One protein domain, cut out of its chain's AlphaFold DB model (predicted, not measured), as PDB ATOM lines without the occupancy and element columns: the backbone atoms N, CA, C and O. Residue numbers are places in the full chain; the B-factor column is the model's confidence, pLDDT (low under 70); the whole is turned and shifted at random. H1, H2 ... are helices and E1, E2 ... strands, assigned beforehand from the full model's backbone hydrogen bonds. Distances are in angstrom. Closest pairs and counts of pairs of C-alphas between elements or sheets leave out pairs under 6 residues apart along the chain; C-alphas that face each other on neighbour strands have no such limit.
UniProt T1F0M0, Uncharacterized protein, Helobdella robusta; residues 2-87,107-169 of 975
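This is residues 2 to 87 and 107 to 169 of the 975 residues of an uncharacterized protein of Helobdella robusta (UniProt T1F0M0). A twisted, curled sheet of five strands is covered on one face by a helical hairpin, H2 and H3, and by the short helix H1; residues 37 to 42 and 79 to 87 stick out. The printed part has 149 residues, with named elements in the order E1 E2 E3 H1 E4 E5 H2 H3; the mixed sheet runs E3 E2 E1 E4 E5. The class is mixed, helices and strands, with under half of the residues in named elements. It is compact, with a radius of gyration of the C-alphas of 16.2 A and spans of 47 by 43 by 27 A.

Start at E1, residues 3 to 7, which forms an antiparallel hairpin with E2, residues 12 to 20; N 5 and O 14 are 2.9 A apart. E3, residues 24 to 27, forms the next hairpin with E2, N 20 to O 24 being 2.7 A, and completes a meander, each strand the antiparallel neighbour of the one before. H1, residues 50 to 56, is on the sheet, its Ile 55 C-alpha 6.3 A from that of Leu 3, the closest to E1. E4, residues 58 to 64, is parallel to E1, N 61 to O 4 being 2.8 A; E3, H1 and E4 are a split strand-helix-strand unit, E2 and E1 between its strands, with a left-handed crossover. E5, residues 69 to 74, forms an antiparallel hairpin with E4, N 62 to O 71 being 2.8 A. Look next at H2, residues 128 to 142, and H3, residues 148 to 166: they touch at a shallow tilt of 14 degrees, opposite ways, closest at the C-alphas of Val 130 and Leu 158, 6.3 A. H1, H2 and H3 on one face of the sheet make two layers. H3 touches H1 with residues 160 to 165 alone, closest at the C-alphas of Leu 164 and Ile 51, 6.7 A. O i to N i+4 pairs within hydrogen-bond range are 0 of 3 in H1, with 2 of 4 O i to N i+3 pairs, 9 of 11 in H2 and 12 of 15 in H3.

Find C-alpha 3 at (-10.223, -80.602, -7.298), where E1 begins. E2 is 22.2 A long, H2 21.7 A and H3 26.3 A, ending at C-alpha 166, (-11.566, -95.989, -13.788).

The C-alphas of Glu 41 and Asp 108 are the two farthest apart, 50.8 A. Residues 88 to 106 are cut out, leaving 36.1 A between C-alphas 87 and 107. The link from E3 to H1, 22 residues, is long. Confidence is under 70 at residues 31 to 46, 79 to 87 and 107 to 126.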
ATOM      1  N   LYS A   2     -12.490 -78.423  -3.847       75.06
ATOM      2  CA  LYS A   2     -12.074 -78.030  -5.190       75.06
ATOM      3  C   LYS A   2     -10.980 -79.008  -5.602       75.06
ATOM      4  O   LYS A   2      -9.951 -79.039  -4.950       75.06
ATOM      5  N   LEU A   3     -11.225 -79.773  -6.653       80.38
ATOM      6  CA  LEU A   3     -10.223 -80.602  -7.298       80.38
ATOM      7  C   LEU A   3      -9.370 -79.711  -8.211       80.38
ATOM      8  O   LEU A   3      -9.903 -78.879  -8.961       80.38
ATOM      9  N   ARG A   4      -8.050 -79.872  -8.128       82.38
ATOM     10  CA  ARG A   4      -7.092 -79.324  -9.092       82.38
ATOM     11  C   ARG A   4      -6.825 -80.364 -10.167       82.38
ATOM     12  O   ARG A   4      -6.530 -81.511  -9.852       82.38
ATOM     13  N   LEU A   5      -6.937 -79.967 -11.426       83.38
ATOM     14  CA  LEU A   5      -6.592 -80.806 -12.564       83.38
ATOM     15  C   LEU A   5      -5.285 -80.306 -13.177       83.38
ATOM     16  O   LEU A   5      -5.232 -79.171 -13.649       83.38
ATOM     17  N   ILE A   6      -4.260 -81.151 -13.194       83.44
ATOM     18  CA  ILE A   6      -2.946 -80.838 -13.761       83.44
ATOM     19  C   ILE A   6      -2.760 -81.637 -15.049       83.44
ATOM     20  O   ILE A   6      -2.938 -82.853 -15.070       83.44
ATOM     21  N   ILE A   7      -2.399 -80.949 -16.131       84.06
ATOM     22  CA  ILE A   7      -2.057 -81.562 -17.416       84.06
ATOM     23  C   ILE A   7      -0.583 -81.262 -17.696       84.06
ATOM     24  O   ILE A   7      -0.252 -80.206 -18.246       84.06
ATOM     25  N   GLU A   8       0.299 -82.179 -17.288       80.19
ATOM     26  CA  GLU A   8       1.744 -81.922 -17.152       80.19
ATOM     27  C   GLU A   8       2.401 -81.488 -18.462       80.19
ATOM     28  O   GLU A   8       3.071 -80.461 -18.509       80.19
ATOM     29  N   LYS A   9       2.133 -82.184 -19.575       75.12
ATOM     30  CA  LYS A   9       2.732 -81.842 -20.878       75.12
ATOM     31  C   LYS A   9       2.462 -80.400 -21.308       75.12
ATOM     32  O   LYS A   9       3.273 -79.784 -21.999       75.12
ATOM     33  N   CYS A  10       1.285 -79.889 -20.972       72.94
ATOM     34  CA  CYS A  10       0.845 -78.582 -21.431       72.94
ATOM     35  C   CYS A  10       1.065 -77.492 -20.381       72.94
ATOM     36  O   CYS A  10       0.790 -76.333 -20.690       72.94
ATOM     37  N   ASN A  11       1.552 -77.842 -19.181       80.31
ATOM     38  CA  ASN A  11       1.594 -76.961 -18.014       80.31
ATOM     39  C   ASN A  11       0.250 -76.249 -17.794       80.31
ATOM     40  O   ASN A  11       0.196 -75.051 -17.519       80.31
ATOM     41  N   VAL A  12      -0.849 -76.985 -17.991       83.81
ATOM     42  CA  VAL A  12      -2.200 -76.458 -17.794       83.81
ATOM     43  C   VAL A  12      -2.703 -76.946 -16.449       83.81
ATOM     44  O   VAL A  12      -2.982 -78.130 -16.275       83.81
ATOM     45  N   GLU A  13      -2.830 -76.013 -15.512       89.19
ATOM     46  CA  GLU A  13      -3.513 -76.232 -14.243       89.19
ATOM     47  C   GLU A  13      -4.925 -75.646 -14.324       89.19
ATOM     48  O   GLU A  13      -5.133 -74.459 -14.587       89.19
ATOM     49  N   ILE A  14      -5.920 -76.499 -14.106       85.31
ATOM     50  CA  ILE A  14      -7.327 -76.129 -14.017       85.31
ATOM     51  C   ILE A  14      -7.726 -76.285 -12.557       85.31
ATOM     52  O   ILE A  14      -8.009 -77.379 -12.067       85.31
ATOM     53  N   SER A  15      -7.736 -75.163 -11.848       83.50
ATOM     54  CA  SER A  15      -8.255 -75.086 -10.489       83.50
ATOM     55  C   SER A  15      -9.790 -74.992 -10.495       83.50
ATOM     56  O   SER A  15     -10.417 -74.623 -11.486       83.50
ATOM     57  N   ASN A  16     -10.431 -75.318  -9.370       83.94
ATOM     58  CA  ASN A  16     -11.888 -75.223  -9.178       83.94
ATOM     59  C   ASN A  16     -12.756 -76.245  -9.940       83.94
ATOM     60  O   ASN A  16     -13.899 -75.922 -10.282       83.94
ATOM     61  N   VAL A  17     -12.288 -77.480 -10.143       86.19
ATOM     62  CA  VAL A  17     -13.196 -78.579 -10.507       86.19
ATOM     63  C   VAL A  17     -14.018 -78.936  -9.262       86.19
ATOM     64  O   VAL A  17     -13.467 -79.324  -8.236       86.19
ATOM     65  N   LYS A  18     -15.335 -78.723  -9.278       88.62
ATOM     66  CA  LYS A  18     -16.181 -78.890  -8.079       88.62
ATOM     67  C   LYS A  18     -17.570 -79.411  -8.405       88.62
ATOM     68  O   LYS A  18     -18.086 -79.187  -9.500       88.62
ATOM     69  N   LEU A  19     -18.212 -80.002  -7.401       85.38
ATOM     70  CA  LEU A  19     -19.625 -80.368  -7.437       85.38
ATOM     71  C   LEU A  19     -20.479 -79.209  -6.900       85.38
ATOM     72  O   LEU A  19     -20.735 -79.094  -5.700       85.38
ATOM     73  N   LYS A  20     -20.893 -78.301  -7.787       84.56
ATOM     74  CA  LYS A  20     -21.797 -77.193  -7.462       84.56
ATOM     75  C   LYS A  20     -23.128 -77.757  -6.951       84.56
ATOM     76  O   LYS A  20     -23.681 -78.695  -7.520       84.56
ATOM     77  N   GLU A  21     -23.607 -77.203  -5.837       81.88
ATOM     78  CA  GLU A  21     -24.815 -77.664  -5.128       81.88
ATOM     79  C   GLU A  21     -24.778 -79.144  -4.680       81.88
ATOM     80  O   GLU A  21     -25.804 -79.691  -4.285       81.88
ATOM     81  N   GLY A  22     -23.605 -79.793  -4.707       83.12
ATOM     82  CA  GLY A  22     -23.446 -81.192  -4.309       83.12
ATOM     83  C   GLY A  22     -23.887 -82.219  -5.357       83.12
ATOM     84  O   GLY A  22     -23.914 -83.405  -5.052       83.12
ATOM     85  N   TYR A  23     -24.211 -81.820  -6.588       83.88
ATOM     86  CA  TYR A  23     -24.555 -82.785  -7.650       83.88
ATOM     87  C   TYR A  23     -24.257 -82.295  -9.079       83.88
ATOM     88  O   TYR A  23     -24.315 -83.093 -10.008       83.88
ATOM     89  N   ILE A  24     -23.924 -81.015  -9.292       84.81
ATOM     90  CA  ILE A  24     -23.611 -80.477 -10.626       84.81
ATOM     91  C   ILE A  24     -22.097 -80.320 -10.766       84.81
ATOM     92  O   ILE A  24     -21.529 -79.399 -10.178       84.81
ATOM     93  N   PRO A  25     -21.410 -81.151 -11.551       86.50
ATOM     94  CA  PRO A  25     -20.000 -80.919 -11.812       86.50
ATOM     95  C   PRO A  25     -19.790 -79.654 -12.646       86.50
ATOM     96  O   PRO A  25     -20.554 -79.329 -13.558       86.50
ATOM     97  N   SER A  26     -18.764 -78.901 -12.266       86.06
ATOM     98  CA  SER A  26     -18.458 -77.589 -12.824       86.06
ATOM     99  C   SER A  26     -16.959 -77.317 -12.806       86.06
ATOM    100  O   SER A  26     -16.258 -77.768 -11.898       86.06
ATOM    101  N   ILE A  27     -16.494 -76.544 -13.788       86.12
ATOM    102  CA  ILE A  27     -15.117 -76.048 -13.901       86.12
ATOM    103  C   ILE A  27     -15.194 -74.526 -14.047       86.12
ATOM    104  O   ILE A  27     -15.834 -74.057 -14.980       86.12
ATOM    105  N   PHE A  28     -14.595 -73.744 -13.136       77.44
ATOM    106  CA  PHE A  28     -14.642 -72.263 -13.161       77.44
ATOM    107  C   PHE A  28     -16.049 -71.676 -13.429       77.44
ATOM    108  O   PHE A  28     -16.204 -70.770 -14.237       77.44
ATOM    109  N   GLU A  29     -17.081 -72.231 -12.781       76.06
ATOM    110  CA  GLU A  29     -18.513 -71.889 -12.955       76.06
ATOM    111  C   GLU A  29     -19.191 -72.372 -14.241       76.06
ATOM    112  O   GLU A  29     -20.424 -72.399 -14.286       76.06
ATOM    113  N   TYR A  30     -18.434 -72.850 -15.229       73.88
ATOM    114  CA  TYR A  30     -18.994 -73.500 -16.406       73.88
ATOM    115  C   TYR A  30     -19.601 -74.845 -16.005       73.88
ATOM    116  O   TYR A  30     -18.931 -75.722 -15.451       73.88
ATOM    117  N   THR A  31     -20.894 -74.989 -16.278       67.69
ATOM    118  CA  THR A  31     -21.660 -76.222 -16.091       67.69
ATOM    119  C   THR A  31     -21.979 -76.839 -17.448       67.69
ATOM    120  O   THR A  31     -22.166 -76.129 -18.429       67.69
ATOM    121  N   CYS A  32     -22.091 -78.168 -17.521       59.44
ATOM    122  CA  CYS A  32     -22.459 -78.868 -18.765       59.44
ATOM    123  C   CYS A  32     -23.835 -78.483 -19.310       59.44
ATOM    124  O   CYS A  32     -24.091 -78.595 -20.509       59.44
ATOM    125  N   ALA A  33     -24.705 -78.015 -18.424       56.19
ATOM    126  CA  ALA A  33     -25.858 -77.227 -18.793       56.19
ATOM    127  C   ALA A  33     -25.351 -75.795 -19.033       56.19
ATOM    128  O   ALA A  33     -25.098 -75.082 -18.063       56.19
ATOM    129  N   GLY A  34     -25.101 -75.419 -20.296       52.91
ATOM    130  CA  GLY A  34     -24.679 -74.058 -20.685       52.91
ATOM    131  C   GLY A  34     -25.631 -72.987 -20.143       52.91
ATOM    132  O   GLY A  34     -26.693 -73.362 -19.649       52.91
ATOM    133  N   GLU A  35     -25.255 -71.695 -20.198       43.22
ATOM    134  CA  GLU A  35     -25.953 -70.557 -19.552       43.22
ATOM    135  C   GLU A  35     -27.431 -70.851 -19.244       43.22
ATOM    136  O   GLU A  35     -28.331 -70.666 -20.066       43.22
ATOM    137  N   ILE A  36     -27.680 -71.349 -18.031       44.81
ATOM    138  CA  ILE A  36     -28.990 -71.809 -17.587       44.81
ATOM    139  C   ILE A  36     -29.845 -70.578 -17.236       44.81
ATOM    140  O   ILE A  36     -30.308 -70.398 -16.114       44.81
ATOM    141  N   LYS A  37     -30.028 -69.656 -18.183       45.62
ATOM    142  CA  LYS A  37     -30.931 -68.513 -18.019       45.62
ATOM    143  C   LYS A  37     -32.388 -68.915 -18.286       45.62
ATOM    144  O   LYS A  37     -33.297 -68.198 -17.879       45.62
ATOM    145  N   SER A  38     -32.643 -70.101 -18.850       42.75
ATOM    146  CA  SER A  38     -33.999 -70.619 -19.086       42.75
ATOM    147  C   SER A  38     -34.139 -72.134 -18.834       42.75
ATOM    148  O   SER A  38     -34.392 -72.917 -19.741       42.75
ATOM    149  N   ILE A  39     -34.145 -72.558 -17.560       43.97
ATOM    150  CA  ILE A  39     -34.586 -73.913 -17.104       43.97
ATOM    151  C   ILE A  39     -36.020 -74.258 -17.558       43.97
ATOM    152  O   ILE A  39     -36.532 -75.343 -17.309       43.97
ATOM    153  N   GLN A  40     -36.738 -73.336 -18.195       50.41
ATOM    154  CA  GLN A  40     -38.171 -73.475 -18.370       50.41
ATOM    155  C   GLN A  40     -38.604 -74.452 -19.468       50.41
ATOM    156  O   GLN A  40     -39.767 -74.841 -19.406       50.41
ATOM    157  N   GLU A  41     -37.748 -74.875 -20.410       48.66
ATOM    158  CA  GLU A  41     -38.258 -75.597 -21.594       48.66
ATOM    159  C   GLU A  41     -37.622 -76.941 -21.954       48.66
ATOM    160  O   GLU A  41     -38.218 -77.659 -22.750       48.66
ATOM    161  N   LYS A  42     -36.516 -77.372 -21.340       49.25
ATOM    162  CA  LYS A  42     -36.097 -78.783 -21.398       49.25
ATOM    163  C   LYS A  42     -35.101 -79.076 -20.279       49.25
ATOM    164  O   LYS A  42     -34.140 -78.316 -20.149       49.25
ATOM    165  N   PRO A  43     -35.306 -80.129 -19.470       49.62
ATOM    166  CA  PRO A  43     -34.273 -80.578 -18.552       49.62
ATOM    167  C   PRO A  43     -33.017 -80.857 -19.381       49.62
ATOM    168  O   PRO A  43     -33.069 -81.615 -20.350       49.62
ATOM    169  N   ALA A  44     -31.937 -80.145 -19.062       50.78
ATOM    170  CA  ALA A  44     -30.648 -80.297 -19.716       50.78
ATOM    171  C   ALA A  44     -30.268 -81.781 -19.762       50.78
ATOM    172  O   ALA A  44     -30.579 -82.512 -18.824       50.78
ATOM    173  N   GLU A  45     -29.621 -82.209 -20.848       60.59
ATOM    174  CA  GLU A  45     -29.039 -83.545 -20.997       60.59
ATOM    175  C   GLU A  45     -28.330 -83.930 -19.695       60.59
ATOM    176  O   GLU A  45     -27.293 -83.360 -19.351       60.59
ATOM    177  N   PHE A  46     -28.961 -84.804 -18.911       62.78
ATOM    178  CA  PHE A  46     -28.540 -85.004 -17.538       62.78
ATOM    179  C   PHE A  46     -27.231 -85.782 -17.519       62.78
ATOM    180  O   PHE A  46     -27.169 -86.938 -17.933       62.78
ATOM    181  N   LEU A  47     -26.195 -85.110 -17.031       70.75
ATOM    182  CA  LEU A  47     -24.956 -85.736 -16.623       70.75
ATOM    183  C   LEU A  47     -25.230 -86.594 -15.393       70.75
ATOM    184  O   LEU A  47     -25.885 -86.115 -14.467       70.75
ATOM    185  N   GLU A  48     -24.742 -87.831 -15.373       75.31
ATOM    186  CA  GLU A  48     -24.928 -88.711 -14.227       75.31
ATOM    187  C   GLU A  48     -24.169 -88.149 -13.010       75.31
ATOM    188  O   GLU A  48     -22.934 -88.151 -12.995       75.31
ATOM    189  N   PRO A  49     -24.868 -87.649 -11.970       78.25
ATOM    190  CA  PRO A  49     -24.207 -87.030 -10.823       78.25
ATOM    191  C   PRO A  49     -23.450 -88.059  -9.990       78.25
ATOM    192  O   PRO A  49     -22.457 -87.725  -9.343       78.25
ATOM    193  N   ALA A  50     -23.945 -89.302 -10.003       83.06
ATOM    194  CA  ALA A  50     -23.551 -90.368  -9.101       83.06
ATOM    195  C   ALA A  50     -22.049 -90.606  -9.127       83.06
ATOM    196  O   ALA A  50     -21.461 -90.666  -8.058       83.06
ATOM    197  N   ILE A  51     -21.422 -90.647 -10.305       85.88
ATOM    198  CA  ILE A  51     -19.985 -90.916 -10.453       85.88
ATOM    199  C   ILE A  51     -19.090 -89.768  -9.969       85.88
ATOM    200  O   ILE A  51     -17.940 -89.968  -9.579       85.88
ATOM    201  N   TRP A  52     -19.619 -88.545  -9.954       89.25
ATOM    202  CA  TRP A  52     -18.852 -87.362  -9.593       89.25
ATOM    203  C   TRP A  52     -18.646 -87.205  -8.088       89.25
ATOM    204  O   TRP A  52     -17.885 -86.344  -7.666       89.25
ATOM    205  N   PHE A  53     -19.223 -88.055  -7.241       91.62
ATOM    206  CA  PHE A  53     -18.881 -88.049  -5.816       91.62
ATOM    207  C   PHE A  53     -17.374 -88.237  -5.565       91.62
ATOM    208  O   PHE A  53     -16.843 -87.715  -4.587       91.62
ATOM    209  N   LYS A  54     -16.670 -88.924  -6.476       92.12
ATOM    210  CA  LYS A  54     -15.233 -89.205  -6.377       92.12
ATOM    211  C   LYS A  54     -14.372 -87.948  -6.346       92.12
ATOM    212  O   LYS A  54     -13.346 -87.945  -5.678       92.12
ATOM    213  N   ILE A  55     -14.809 -86.854  -6.977       91.31
ATOM    214  CA  ILE A  55     -14.062 -85.586  -6.931       91.31
ATOM    215  C   ILE A  55     -14.058 -84.945  -5.535       91.31
ATOM    216  O   ILE A  55     -13.311 -84.005  -5.298       91.31
ATOM    217  N   LEU A  56     -14.887 -85.431  -4.605       89.81
ATOM    218  CA  LEU A  56     -14.850 -85.033  -3.194       89.81
ATOM    219  C   LEU A  56     -13.768 -85.782  -2.410       89.81
ATOM    220  O   LEU A  56     -13.442 -85.401  -1.292       89.81
ATOM    221  N   LEU A  57     -13.241 -86.866  -2.975       91.12
ATOM    222  CA  LEU A  57     -12.206 -87.685  -2.354       91.12
ATOM    223  C   LEU A  57     -10.803 -87.318  -2.850       91.12
ATOM    224  O   LEU A  57      -9.821 -87.758  -2.260       91.12
ATOM    225  N   MET A  58     -10.711 -86.498  -3.899       91.88
ATOM    226  CA  MET A  58      -9.473 -86.129  -4.584       91.88
ATOM    227  C   MET A  58      -9.126 -84.658  -4.340       91.88
ATOM    228  O   MET A  58      -9.984 -83.790  -4.503       91.88
ATOM    229  N   ASP A  59      -7.867 -84.371  -4.011       88.38
ATOM    230  CA  ASP A  59      -7.331 -83.002  -3.994       88.38
ATOM    231  C   ASP A  59      -6.764 -82.607  -5.364       88.38
ATOM    232  O   ASP A  59      -7.054 -81.534  -5.903       88.38
ATOM    233  N   VAL A  60      -5.989 -83.514  -5.962       89.50
ATOM    234  CA  VAL A  60      -5.328 -83.316  -7.256       89.50
ATOM    235  C   VAL A  60      -5.606 -84.512  -8.155       89.50
ATOM    236  O   VAL A  60      -5.479 -85.652  -7.718       89.50
ATOM    237  N   LEU A  61      -5.967 -84.244  -9.406       91.50
ATOM    238  CA  LEU A  61      -6.028 -85.206 -10.499       91.50
ATOM    239  C   LEU A  61      -4.993 -84.776 -11.534       91.50
ATOM    240  O   LEU A  61      -5.096 -83.681 -12.086       91.50
ATOM    241  N   THR A  62      -4.021 -85.628 -11.816       89.62
ATOM    242  CA  THR A  62      -2.999 -85.353 -12.821       89.62
ATOM    243  C   THR A  62      -3.160 -86.294 -14.000       89.62
ATOM    244  O   THR A  62      -3.302 -87.504 -13.831       89.62
ATOM    245  N   ILE A  63      -3.154 -85.721 -15.200       89.69
ATOM    246  CA  ILE A  63      -3.188 -86.442 -16.470       89.69
ATOM    247  C   ILE A  63      -1.881 -86.135 -17.197       89.69
ATOM    248  O   ILE A  63      -1.714 -85.041 -17.746       89.69
ATOM    249  N   ASP A  64      -0.960 -87.099 -17.220       86.44
ATOM    250  CA  ASP A  64       0.257 -86.990 -18.020       86.44
ATOM    251  C   ASP A  64       0.087 -87.729 -19.352       86.44
ATOM    252  O   ASP A  64       0.174 -88.955 -19.449       86.44
ATOM    253  N   CYS A  65      -0.131 -86.952 -20.416       85.75
ATOM    254  CA  CYS A  65      -0.260 -87.467 -21.776       85.75
ATOM    255  C   CYS A  65       1.061 -87.975 -22.387       85.75
ATOM    256  O   CYS A  65       1.016 -88.582 -23.455       85.75
ATOM    257  N   ASN A  66       2.232 -87.701 -21.791       79.81
ATOM    258  CA  ASN A  66       3.520 -88.194 -22.294       79.81
ATOM    259  C   ASN A  66       3.760 -89.638 -21.875       79.81
ATOM    260  O   ASN A  66       3.988 -90.490 -22.730       79.81
ATOM    261  N   ILE A  67       3.678 -89.904 -20.572       81.06
ATOM    262  CA  ILE A  67       3.797 -91.264 -20.033       81.06
ATOM    263  C   ILE A  67       2.470 -92.032 -20.109       81.06
ATOM    264  O   ILE A  67       2.432 -93.205 -19.755       81.06
ATOM    265  N   ARG A  68       1.393 -91.379 -20.580       83.69
ATOM    266  CA  ARG A  68       0.032 -91.925 -20.681       83.69
ATOM    267  C   ARG A  68      -0.453 -92.482 -19.346       83.69
ATOM    268  O   ARG A  68      -0.943 -93.606 -19.277       83.69
ATOM    269  N   THR A  69      -0.329 -91.695 -18.280       83.88
ATOM    270  CA  THR A  69      -0.844 -92.080 -16.959       83.88
ATOM    271  C   THR A  69      -1.818 -91.050 -16.404       83.88
ATOM    272  O   THR A  69      -1.743 -89.853 -16.695       83.88
ATOM    273  N   VAL A  70      -2.743 -91.545 -15.584       86.31
ATOM    274  CA  VAL A  70      -3.591 -90.733 -14.720       86.31
ATOM    275  C   VAL A  70      -3.328 -91.161 -13.289       86.31
ATOM    276  O   VAL A  70      -3.424 -92.344 -12.965       86.31
ATOM    277  N   TYR A  71      -3.026 -90.199 -12.429       87.69
ATOM    278  CA  TYR A  71      -2.903 -90.421 -10.995       87.69
ATOM    279  C   TYR A  71      -3.643 -89.325 -10.240       87.69
ATOM    280  O   TYR A  71      -3.923 -88.247 -10.768       87.69
ATOM    281  N   TRP A  72      -4.006 -89.610  -8.998       90.88
ATOM    282  CA  TRP A  72      -4.718 -88.660  -8.159       90.88
ATOM    283  C   TRP A  72      -4.215 -88.747  -6.724       90.88
ATOM    284  O   TRP A  72      -3.693 -89.770  -6.287       90.88
ATOM    285  N   THR A  73      -4.346 -87.641  -6.001       87.69
ATOM    286  CA  THR A  73      -3.976 -87.553  -4.586       87.69
ATOM    287  C   THR A  73      -5.245 -87.427  -3.752       87.69
ATOM    288  O   THR A  73      -6.087 -86.581  -4.083       87.69
ATOM    289  N   PRO A  74      -5.425 -88.241  -2.696       87.19
ATOM    290  CA  PRO A  74      -6.575 -88.114  -1.817       87.19
ATOM    291  C   PRO A  74      -6.574 -86.776  -1.084       87.19
ATOM    292  O   PRO A  74      -5.531 -86.163  -0.860       87.19
ATOM    293  N   VAL A  75      -7.756 -86.326  -0.666       87.56
ATOM    294  CA  VAL A  75      -7.862 -85.167   0.226       87.56
ATOM    295  C   VAL A  75      -7.188 -85.499   1.560       87.56
ATOM    296  O   VAL A  75      -7.720 -86.264   2.363       87.56
ATOM    297  N   THR A  76      -6.025 -84.898   1.809       80.81
ATOM    298  CA  THR A  76      -5.246 -85.088   3.047       80.81
ATOM    299  C   THR A  76      -5.785 -84.262   4.211       80.81
ATOM    300  O   THR A  76      -5.632 -84.638   5.372       80.81
ATOM    301  N   ARG A  77      -6.453 -83.141   3.916       74.88
ATOM    302  CA  ARG A  77      -7.058 -82.257   4.915       74.88
ATOM    303  C   ARG A  77      -8.525 -82.021   4.592       74.88
ATOM    304  O   ARG A  77      -8.878 -81.219   3.734       74.88
ATOM    305  N   PHE A  78      -9.392 -82.704   5.335       70.38
ATOM    306  CA  PHE A  78     -10.702 -82.137   5.637       70.38
ATOM    307  C   PHE A  78     -10.449 -81.049   6.674       70.38
ATOM    308  O   PHE A  78     -10.556 -81.301   7.874       70.38
ATOM    309  N   ASP A  79     -10.054 -79.861   6.220       67.75
ATOM    310  CA  ASP A  79     -10.198 -78.687   7.071       67.75
ATOM    311  C   ASP A  79     -11.671 -78.667   7.472       67.75
ATOM    312  O   ASP A  79     -12.548 -78.752   6.606       67.75
ATOM    313  N   SER A  80     -11.929 -78.750   8.778       55.22
ATOM    314  CA  SER A  80     -13.255 -78.941   9.351       55.22
ATOM    315  C   SER A  80     -14.219 -77.949   8.715       55.22
ATOM    316  O   SER A  80     -14.226 -76.768   9.062       55.22
ATOM    317  N   VAL A  81     -15.050 -78.432   7.789       52.44
ATOM    318  CA  VAL A  81     -16.173 -77.688   7.201       52.44
ATOM    319  C   VAL A  81     -17.305 -77.617   8.239       52.44
ATOM    320  O   VAL A  81     -18.470 -77.837   7.932       52.44
ATOM    321  N   ASP A  82     -16.941 -77.346   9.494       50.66
ATOM    322  CA  ASP A  82     -17.846 -76.997  10.587       50.66
ATOM    323  C   ASP A  82     -18.291 -75.533  10.471       50.66
ATOM    324  O   ASP A  82     -19.063 -75.038  11.295       50.66
ATOM    325  N   GLU A  83     -17.846 -74.822   9.430       54.75
ATOM    326  CA  GLU A  83     -18.541 -73.624   8.997       54.75
ATOM    327  C   GLU A  83     -19.946 -74.014   8.553       54.75
ATOM    328  O   GLU A  83     -20.164 -74.566   7.473       54.75
ATOM    329  N   ASP A  84     -20.881 -73.724   9.456       54.94
ATOM    330  CA  ASP A  84     -22.315 -73.796   9.263       54.94
ATOM    331  C   ASP A  84     -22.658 -73.452   7.801       54.94
ATOM    332  O   ASP A  84     -22.429 -72.314   7.363       54.94
ATOM    333  N   PRO A  85     -23.175 -74.410   7.010       52.28
ATOM    334  CA  PRO A  85     -23.501 -74.171   5.610       52.28
ATOM    335  C   PRO A  85     -24.517 -73.030   5.434       52.28
ATOM    336  O   PRO A  85     -24.660 -72.510   4.324       52.28
ATOM    337  N   ASP A  86     -25.201 -72.607   6.502       51.75
ATOM    338  CA  ASP A  86     -26.071 -71.435   6.506       51.75
ATOM    339  C   ASP A  86     -25.300 -70.100   6.579       51.75
ATOM    340  O   ASP A  86     -25.783 -69.097   6.051       51.75
ATOM    341  N   LYS A  87     -24.073 -70.066   7.116       55.31
ATOM    342  CA  LYS A  87     -23.184 -68.887   7.029       55.31
ATOM    343  C   LYS A  87     -22.572 -68.739   5.640       55.31
ATOM    344  O   LYS A  87     -22.586 -67.645   5.081       55.31
ATOM    345  N   GLU A 107       7.630 -79.410  -5.228       43.59
ATOM    346  CA  GLU A 107       8.582 -80.473  -5.615       43.59
ATOM    347  C   GLU A 107       8.601 -81.689  -4.656       43.59
ATOM    348  O   GLU A 107       9.098 -82.742  -5.036       43.59
ATOM    349  N   ASP A 108       7.981 -81.623  -3.466       38.88
ATOM    350  CA  ASP A 108       8.290 -82.578  -2.374       38.88
ATOM    351  C   ASP A 108       7.154 -83.538  -1.920       38.88
ATOM    352  O   ASP A 108       7.302 -84.211  -0.902       38.88
ATOM    353  N   LEU A 109       6.018 -83.657  -2.628       41.22
ATOM    354  CA  LEU A 109       4.867 -84.495  -2.190       41.22
ATOM    355  C   LEU A 109       4.672 -85.826  -2.951       41.22
ATOM    356  O   LEU A 109       3.626 -86.461  -2.835       41.22
ATOM    357  N   TYR A 110       5.659 -86.282  -3.723       47.22
ATOM    358  CA  TYR A 110       5.456 -87.372  -4.692       47.22
ATOM    359  C   TYR A 110       5.466 -88.812  -4.137       47.22
ATOM    360  O   TYR A 110       5.099 -89.727  -4.879       47.22
ATOM    361  N   ASP A 111       5.824 -89.041  -2.869       41.88
ATOM    362  CA  ASP A 111       6.076 -90.406  -2.359       41.88
ATOM    363  C   ASP A 111       4.815 -91.199  -1.936       41.88
ATOM    364  O   ASP A 111       4.879 -92.419  -1.829       41.88
ATOM    365  N   GLU A 112       3.651 -90.553  -1.766       43.06
ATOM    366  CA  GLU A 112       2.373 -91.223  -1.413       43.06
ATOM    367  C   GLU A 112       1.302 -91.129  -2.518       43.06
ATOM    368  O   GLU A 112       0.115 -91.365  -2.290       43.06
ATOM    369  N   SER A 113       1.701 -90.766  -3.740       45.59
ATOM    370  CA  SER A 113       0.774 -90.742  -4.873       45.59
ATOM    371  C   SER A 113       0.332 -92.165  -5.229       45.59
ATOM    372  O   SER A 113       1.165 -93.039  -5.465       45.59
ATOM    373  N   PHE A 114      -0.984 -92.401  -5.294       46.91
ATOM    374  CA  PHE A 114      -1.540 -93.617  -5.882       46.91
ATOM    375  C   PHE A 114      -1.237 -93.597  -7.378       46.91
ATOM    376  O   PHE A 114      -2.002 -93.076  -8.194       46.91
ATOM    377  N   LYS A 115      -0.075 -94.133  -7.735       47.06
ATOM    378  CA  LYS A 115       0.240 -94.459  -9.113       47.06
ATOM    379  C   LYS A 115      -0.627 -95.651  -9.488       47.06
ATOM    380  O   LYS A 115      -0.665 -96.664  -8.794       47.06
ATOM    381  N   MET A 116      -1.343 -95.528 -10.600       50.06
ATOM    382  CA  MET A 116      -1.782 -96.705 -11.340       50.06
ATOM    383  C   MET A 116      -0.490 -97.397 -11.808       50.06
ATOM    384  O   MET A 116       0.021 -97.077 -12.873       50.06
ATOM    385  N   ASP A 117       0.103 -98.241 -10.958       41.19
ATOM    386  CA  ASP A 117       1.477 -98.770 -11.078       41.19
ATOM    387  C   ASP A 117       1.707 -99.728 -12.268       41.19
ATOM    388  O   ASP A 117       2.768-100.339 -12.391       41.19
ATOM    389  N   ASP A 118       0.748 -99.840 -13.183       46.03
ATOM    390  CA  ASP A 118       0.939-100.513 -14.458       46.03
ATOM    391  C   ASP A 118       1.109 -99.446 -15.547       46.03
ATOM    392  O   ASP A 118       0.188 -98.671 -15.814       46.03
ATOM    393  N   GLU A 119       2.291 -99.416 -16.180       42.38
ATOM    394  CA  GLU A 119       2.554 -98.672 -17.418       42.38
ATOM    395  C   GLU A 119       1.352 -98.838 -18.360       42.38
ATOM    396  O   GLU A 119       1.097 -99.917 -18.901       42.38
ATOM    397  N   CYS A 120       0.568 -97.767 -18.493       38.97
ATOM    398  CA  CYS A 120      -0.746 -97.752 -19.126       38.97
ATOM    399  C   CYS A 120      -0.626 -97.764 -20.658       38.97
ATOM    400  O   CYS A 120      -1.091 -96.859 -21.343       38.97
ATOM    401  N   VAL A 121      -0.029 -98.822 -21.211       40.69
ATOM    402  CA  VAL A 121      -0.180 -99.213 -22.624       40.69
ATOM    403  C   VAL A 121      -1.222-100.333 -22.723       40.69
ATOM    404  O   VAL A 121      -1.070-101.311 -23.451       40.69
ATOM    405  N   ASP A 122      -2.287-100.233 -21.928       49.94
ATOM    406  CA  ASP A 122      -3.449-101.095 -22.085       49.94
ATOM    407  C   ASP A 122      -4.272-100.542 -23.234       49.94
ATOM    408  O   ASP A 122      -4.958 -99.545 -23.068       49.94
ATOM    409  N   TYR A 123      -4.277-101.218 -24.382       46.00
ATOM    410  CA  TYR A 123      -5.212-100.928 -25.482       46.00
ATOM    411  C   TYR A 123      -6.700-100.999 -25.058       46.00
ATOM    412  O   TYR A 123      -7.587-100.609 -25.816       46.00
ATOM    413  N   PHE A 124      -6.979-101.508 -23.850       50.53
ATOM    414  CA  PHE A 124      -8.291-101.524 -23.195       50.53
ATOM    415  C   PHE A 124      -8.535-100.340 -22.259       50.53
ATOM    416  O   PHE A 124      -9.624-100.234 -21.694       50.53
ATOM    417  N   ASN A 125      -7.562 -99.450 -22.071       58.16
ATOM    418  CA  ASN A 125      -7.774 -98.285 -21.242       58.16
ATOM    419  C   ASN A 125      -8.732 -97.346 -21.962       58.16
ATOM    420  O   ASN A 125      -8.380 -96.663 -22.919       58.16
ATOM    421  N   TYR A 126      -9.928 -97.220 -21.397       68.69
ATOM    422  CA  TYR A 126     -10.828 -96.082 -21.587       68.69
ATOM    423  C   TYR A 126     -10.072 -94.731 -21.527       68.69
ATOM    424  O   TYR A 126     -10.489 -93.744 -22.127       68.69
ATOM    425  N   LEU A 127      -8.916 -94.694 -20.850       78.69
ATOM    426  CA  LEU A 127      -8.012 -93.548 -20.775       78.69
ATOM    427  C   LEU A 127      -7.253 -93.225 -22.076       78.69
ATOM    428  O   LEU A 127      -6.821 -92.089 -22.222       78.69
ATOM    429  N   ASP A 128      -7.124 -94.132 -23.047       80.56
ATOM    430  CA  ASP A 128      -6.465 -93.815 -24.326       80.56
ATOM    431  C   ASP A 128      -7.189 -92.692 -25.071       80.56
ATOM    432  O   ASP A 128      -6.558 -91.805 -25.645       80.56
ATOM    433  N   GLU A 129      -8.523 -92.653 -24.992       82.62
ATOM    434  CA  GLU A 129      -9.291 -91.521 -25.510       82.62
ATOM    435  C   GLU A 129      -8.904 -90.211 -24.809       82.62
ATOM    436  O   GLU A 129      -8.816 -89.174 -25.461       82.62
ATOM    437  N   VAL A 130      -8.583 -90.247 -23.512       87.56
ATOM    438  CA  VAL A 130      -8.077 -89.079 -22.775       87.56
ATOM    439  C   VAL A 130      -6.755 -88.607 -23.367       87.56
ATOM    440  O   VAL A 130      -6.618 -87.424 -23.675       87.56
ATOM    441  N   TYR A 131      -5.802 -89.514 -23.575       87.62
ATOM    442  CA  TYR A 131      -4.471 -89.157 -24.064       87.62
ATOM    443  C   TYR A 131      -4.454 -88.727 -25.534       87.62
ATOM    444  O   TYR A 131      -3.613 -87.910 -25.906       87.62
ATOM    445  N   ASP A 132      -5.377 -89.228 -26.357       85.50
ATOM    446  CA  ASP A 132      -5.487 -88.859 -27.772       85.50
ATOM    447  C   ASP A 132      -6.252 -87.531 -27.959       85.50
ATOM    448  O   ASP A 132      -5.845 -86.649 -28.727       85.50
ATOM    449  N   VAL A 133      -7.367 -87.361 -27.238       89.31
ATOM    450  CA  VAL A 133      -8.284 -86.225 -27.419       89.31
ATOM    451  C   VAL A 133      -7.789 -84.981 -26.682       89.31
ATOM    452  O   VAL A 133      -7.862 -83.880 -27.232       89.31
ATOM    453  N   LEU A 134      -7.245 -85.122 -25.467       91.44
ATOM    454  CA  LEU A 134      -6.873 -83.975 -24.632       91.44
ATOM    455  C   LEU A 134      -5.797 -83.075 -25.269       91.44
ATOM    456  O   LEU A 134      -6.007 -81.859 -25.294       91.44
ATOM    457  N   PRO A 135      -4.687 -83.593 -25.841       90.75
ATOM    458  CA  PRO A 135      -3.704 -82.747 -26.518       90.75
ATOM    459  C   PRO A 135      -4.306 -81.994 -27.707       90.75
ATOM    460  O   PRO A 135      -4.058 -80.799 -27.871       90.75
ATOM    461  N   SER A 136      -5.144 -82.666 -28.503       90.56
ATOM    462  CA  SER A 136      -5.823 -82.069 -29.658       90.56
ATOM    463  C   SER A 136      -6.780 -80.955 -29.228       90.56
ATOM    464  O   SER A 136      -6.748 -79.861 -29.791       90.56
ATOM    465  N   MET A 137      -7.568 -81.185 -28.172       93.38
ATOM    466  CA  MET A 137      -8.438 -80.170 -27.572       93.38
ATOM    467  C   MET A 137      -7.655 -78.954 -27.072       93.38
ATOM    468  O   MET A 137      -8.067 -77.820 -27.309       93.38
ATOM    469  N   LEU A 138      -6.521 -79.172 -26.401       91.81
ATOM    470  CA  LEU A 138      -5.669 -78.095 -25.895       91.81
ATOM    471  C   LEU A 138      -5.054 -77.270 -27.026       91.81
ATOM    472  O   LEU A 138      -5.020 -76.042 -26.932       91.81
ATOM    473  N   ILE A 139      -4.622 -77.917 -28.112       91.81
ATOM    474  CA  ILE A 139      -4.145 -77.230 -29.320       91.81
ATOM    475  C   ILE A 139      -5.279 -76.405 -29.937       91.81
ATOM    476  O   ILE A 139      -5.090 -75.223 -30.204       91.81
ATOM    477  N   MET A 140      -6.476 -76.977 -30.105       94.94
ATOM    478  CA  MET A 140      -7.634 -76.253 -30.647       94.94
ATOM    479  C   MET A 140      -8.038 -75.056 -29.781       94.94
ATOM    480  O   MET A 140      -8.367 -73.996 -30.318       94.94
ATOM    481  N   TYR A 141      -7.998 -75.206 -28.456       93.94
ATOM    482  CA  TYR A 141      -8.278 -74.125 -27.514       93.94
ATOM    483  C   TYR A 141      -7.217 -73.017 -27.600       93.94
ATOM    484  O   TYR A 141      -7.563 -71.842 -27.732       93.94
ATOM    485  N   ARG A 142      -5.926 -73.380 -27.626       92.06
ATOM    486  CA  ARG A 142      -4.802 -72.439 -27.792       92.06
ATOM    487  C   ARG A 142      -4.866 -71.687 -29.124       92.06
ATOM    488  O   ARG A 142      -4.628 -70.481 -29.156       92.06
ATOM    489  N   ASP A 143      -5.242 -72.382 -30.193       95.38
ATOM    490  CA  ASP A 143      -5.433 -71.833 -31.539       95.38
ATOM    491  C   ASP A 143      -6.730 -71.014 -31.685       95.38
ATOM    492  O   ASP A 143      -7.008 -70.496 -32.767       95.38
ATOM    493  N   LYS A 144      -7.548 -70.905 -30.625       95.69
ATOM    494  CA  LYS A 144      -8.875 -70.257 -30.628       95.69
ATOM    495  C   LYS A 144      -9.866 -70.861 -31.635       95.69
ATOM    496  O   LYS A 144     -10.811 -70.192 -32.048       95.69
ATOM    497  N   LYS A 145      -9.673 -72.126 -32.021       96.75
ATOM    498  CA  LYS A 145     -10.617 -72.914 -32.841       96.75
ATOM    499  C   LYS A 145     -11.747 -73.521 -32.008       96.75
ATOM    500  O   LYS A 145     -12.726 -73.995 -32.571       96.75
ATOM    501  N   MET A 146     -11.589 -73.527 -30.687       95.88
ATOM    502  CA  MET A 146     -12.559 -74.000 -29.706       95.88
ATOM    503  C   MET A 146     -12.781 -72.899 -28.667       95.88
ATOM    504  O   MET A 146     -11.822 -72.303 -28.171       95.88
ATOM    505  N   THR A 147     -14.038 -72.610 -28.340       94.12
ATOM    506  CA  THR A 147     -14.377 -71.634 -27.295       94.12
ATOM    507  C   THR A 147     -14.045 -72.179 -25.900       94.12
ATOM    508  O   THR A 147     -13.920 -73.384 -25.687       94.12
ATOM    509  N   LYS A 148     -13.923 -71.288 -24.907       90.44
ATOM    510  CA  LYS A 148     -13.672 -71.674 -23.503       90.44
ATOM    511  C   LYS A 148     -14.768 -72.592 -22.944       90.44
ATOM    512  O   LYS A 148     -14.459 -73.549 -22.242       90.44
ATOM    513  N   GLU A 149     -16.026 -72.327 -23.288       88.00
ATOM    514  CA  GLU A 149     -17.164 -73.154 -22.873       88.00
ATOM    515  C   GLU A 149     -17.123 -74.546 -23.520       88.00
ATOM    516  O   GLU A 149     -17.258 -75.547 -22.818       88.00
ATOM    517  N   GLU A 150     -16.866 -74.631 -24.830       90.44
ATOM    518  CA  GLU A 150     -16.724 -75.913 -25.538       90.44
ATOM    519  C   GLU A 150     -15.562 -76.744 -24.993       90.44
ATOM    520  O   GLU A 150     -15.706 -77.958 -24.818       90.44
ATOM    521  N   PHE A 151     -14.435 -76.098 -24.680       92.19
ATOM    522  CA  PHE A 151     -13.275 -76.752 -24.084       92.19
ATOM    523  C   PHE A 151     -13.619 -77.369 -22.728       92.19
ATOM    524  O   PHE A 151     -13.427 -78.570 -22.540       92.19
ATOM    525  N   TYR A 152     -14.194 -76.597 -21.799       89.88
ATOM    526  CA  TYR A 152     -14.559 -77.137 -20.489       89.88
ATOM    527  C   TYR A 152     -15.676 -78.169 -20.565       89.88
ATOM    528  O   TYR A 152     -15.612 -79.167 -19.854       89.88
ATOM    529  N   LYS A 153     -16.669 -77.996 -21.443       87.12
ATOM    530  CA  LYS A 153     -17.714 -79.007 -21.644       87.12
ATOM    531  C   LYS A 153     -17.113 -80.331 -22.121       87.12
ATOM    532  O   LYS A 153     -17.454 -81.384 -21.585       87.12
ATOM    533  N   SER A 154     -16.192 -80.270 -23.081       89.94
ATOM    534  CA  SER A 154     -15.491 -81.446 -23.608       89.94
ATOM    535  C   SER A 154     -14.572 -82.074 -22.558       89.94
ATOM    536  O   SER A 154     -14.504 -83.293 -22.452       89.94
ATOM    537  N   LEU A 155     -13.933 -81.260 -21.714       91.19
ATOM    538  CA  LEU A 155     -13.078 -81.735 -20.632       91.19
ATOM    539  C   LEU A 155     -13.884 -82.417 -19.519       91.19
ATOM    540  O   LEU A 155     -13.499 -83.486 -19.054       91.19
ATOM    541  N   ILE A 156     -15.026 -81.845 -19.123       90.44
ATOM    542  CA  ILE A 156     -15.942 -82.473 -18.163       90.44
ATOM    543  C   ILE A 156     -16.433 -83.811 -18.716       90.44
ATOM    544  O   ILE A 156     -16.468 -84.790 -17.975       90.44
ATOM    545  N   LYS A 157     -16.757 -83.882 -20.014       88.94
ATOM    546  CA  LYS A 157     -17.084 -85.145 -20.685       88.94
ATOM    547  C   LYS A 157     -15.942 -86.147 -20.593       88.94
ATOM    548  O   LYS A 157     -16.175 -87.273 -20.173       88.94
ATOM    549  N   LEU A 158     -14.727 -85.736 -20.931       90.25
ATOM    550  CA  LEU A 158     -13.560 -86.608 -20.904       90.25
ATOM    551  C   LEU A 158     -13.313 -87.180 -19.499       90.25
ATOM    552  O   LEU A 158     -13.105 -88.379 -19.334       90.25
ATOM    553  N   ILE A 159     -13.426 -86.335 -18.472       91.25
ATOM    554  CA  ILE A 159     -13.292 -86.744 -17.073       91.25
ATOM    555  C   ILE A 159     -14.431 -87.685 -16.668       91.25
ATOM    556  O   ILE A 159     -14.176 -88.735 -16.088       91.25
ATOM    557  N   HIS A 160     -15.678 -87.336 -16.989       89.62
ATOM    558  CA  HIS A 160     -16.858 -88.117 -16.622       89.62
ATOM    559  C   HIS A 160     -16.872 -89.511 -17.247       89.62
ATOM    560  O   HIS A 160     -17.181 -90.476 -16.560       89.62
ATOM    561  N   VAL A 161     -16.571 -89.591 -18.542       88.00
ATOM    562  CA  VAL A 161     -16.740 -90.805 -19.345       88.00
ATOM    563  C   VAL A 161     -15.521 -91.716 -19.248       88.00
ATOM    564  O   VAL A 161     -15.680 -92.931 -19.241       88.00
ATOM    565  N   ASN A 162     -14.315 -91.148 -19.157       87.75
ATOM    566  CA  ASN A 162     -13.086 -91.929 -19.282       87.75
ATOM    567  C   ASN A 162     -12.237 -91.942 -18.012       87.75
ATOM    568  O   ASN A 162     -11.611 -92.955 -17.724       87.75
ATOM    569  N   VAL A 163     -12.219 -90.871 -17.214       90.69
ATOM    570  CA  VAL A 163     -11.354 -90.821 -16.023       90.69
ATOM    571  C   VAL A 163     -12.055 -91.377 -14.792       90.69
ATOM    572  O   VAL A 163     -11.601 -92.357 -14.205       90.69
ATOM    573  N   LEU A 164     -13.182 -90.780 -14.401       90.81
ATOM    574  CA  LEU A 164     -13.862 -91.120 -13.156       90.81
ATOM    575  C   LEU A 164     -14.300 -92.585 -13.067       90.81
ATOM    576  O   LEU A 164     -14.123 -93.129 -11.981       90.81
ATOM    577  N   PRO A 165     -14.796 -93.269 -14.120       88.88
ATOM    578  CA  PRO A 165     -15.162 -94.686 -14.020       88.88
ATOM    579  C   PRO A 165     -13.991 -95.587 -13.642       88.88
ATOM    580  O   PRO A 165     -14.190 -96.582 -12.955       88.88
ATOM    581  N   ASN A 166     -12.772 -95.198 -14.014       87.12
ATOM    582  CA  ASN A 166     -11.566 -95.989 -13.788       87.12
ATOM    583  C   ASN A 166     -10.889 -95.695 -12.449       87.12
ATOM    584  O   ASN A 166      -9.969 -96.404 -12.058       87.12
ATOM    585  N   VAL A 167     -11.344 -94.683 -11.709       89.12
ATOM    586  CA  VAL A 167     -10.833 -94.422 -10.360       89.12
ATOM    587  C   VAL A 167     -11.306 -95.530  -9.425       89.12
ATOM    588  O   VAL A 167     -12.503 -95.655  -9.156       89.12
ATOM    589  N   ARG A 168     -10.355 -96.281  -8.882       90.50
ATOM    590  CA  ARG A 168     -10.584 -97.301  -7.863       90.50
ATOM    591  C   ARG A 168     -10.525 -96.673  -6.472       90.50
ATOM    592  O   ARG A 168      -9.666 -95.833  -6.217       90.50
ATOM    593  N   LEU A 169     -11.461 -97.054  -5.615       91.31
ATOM    594  CA  LEU A 169     -11.526 -96.648  -4.217       91.31
ATOM    595  C   LEU A 169     -11.228 -97.865  -3.343       91.31
ATOM    596  O   LEU A 169     -11.849 -98.917  -3.526       91.31
TER     597      LEU A 169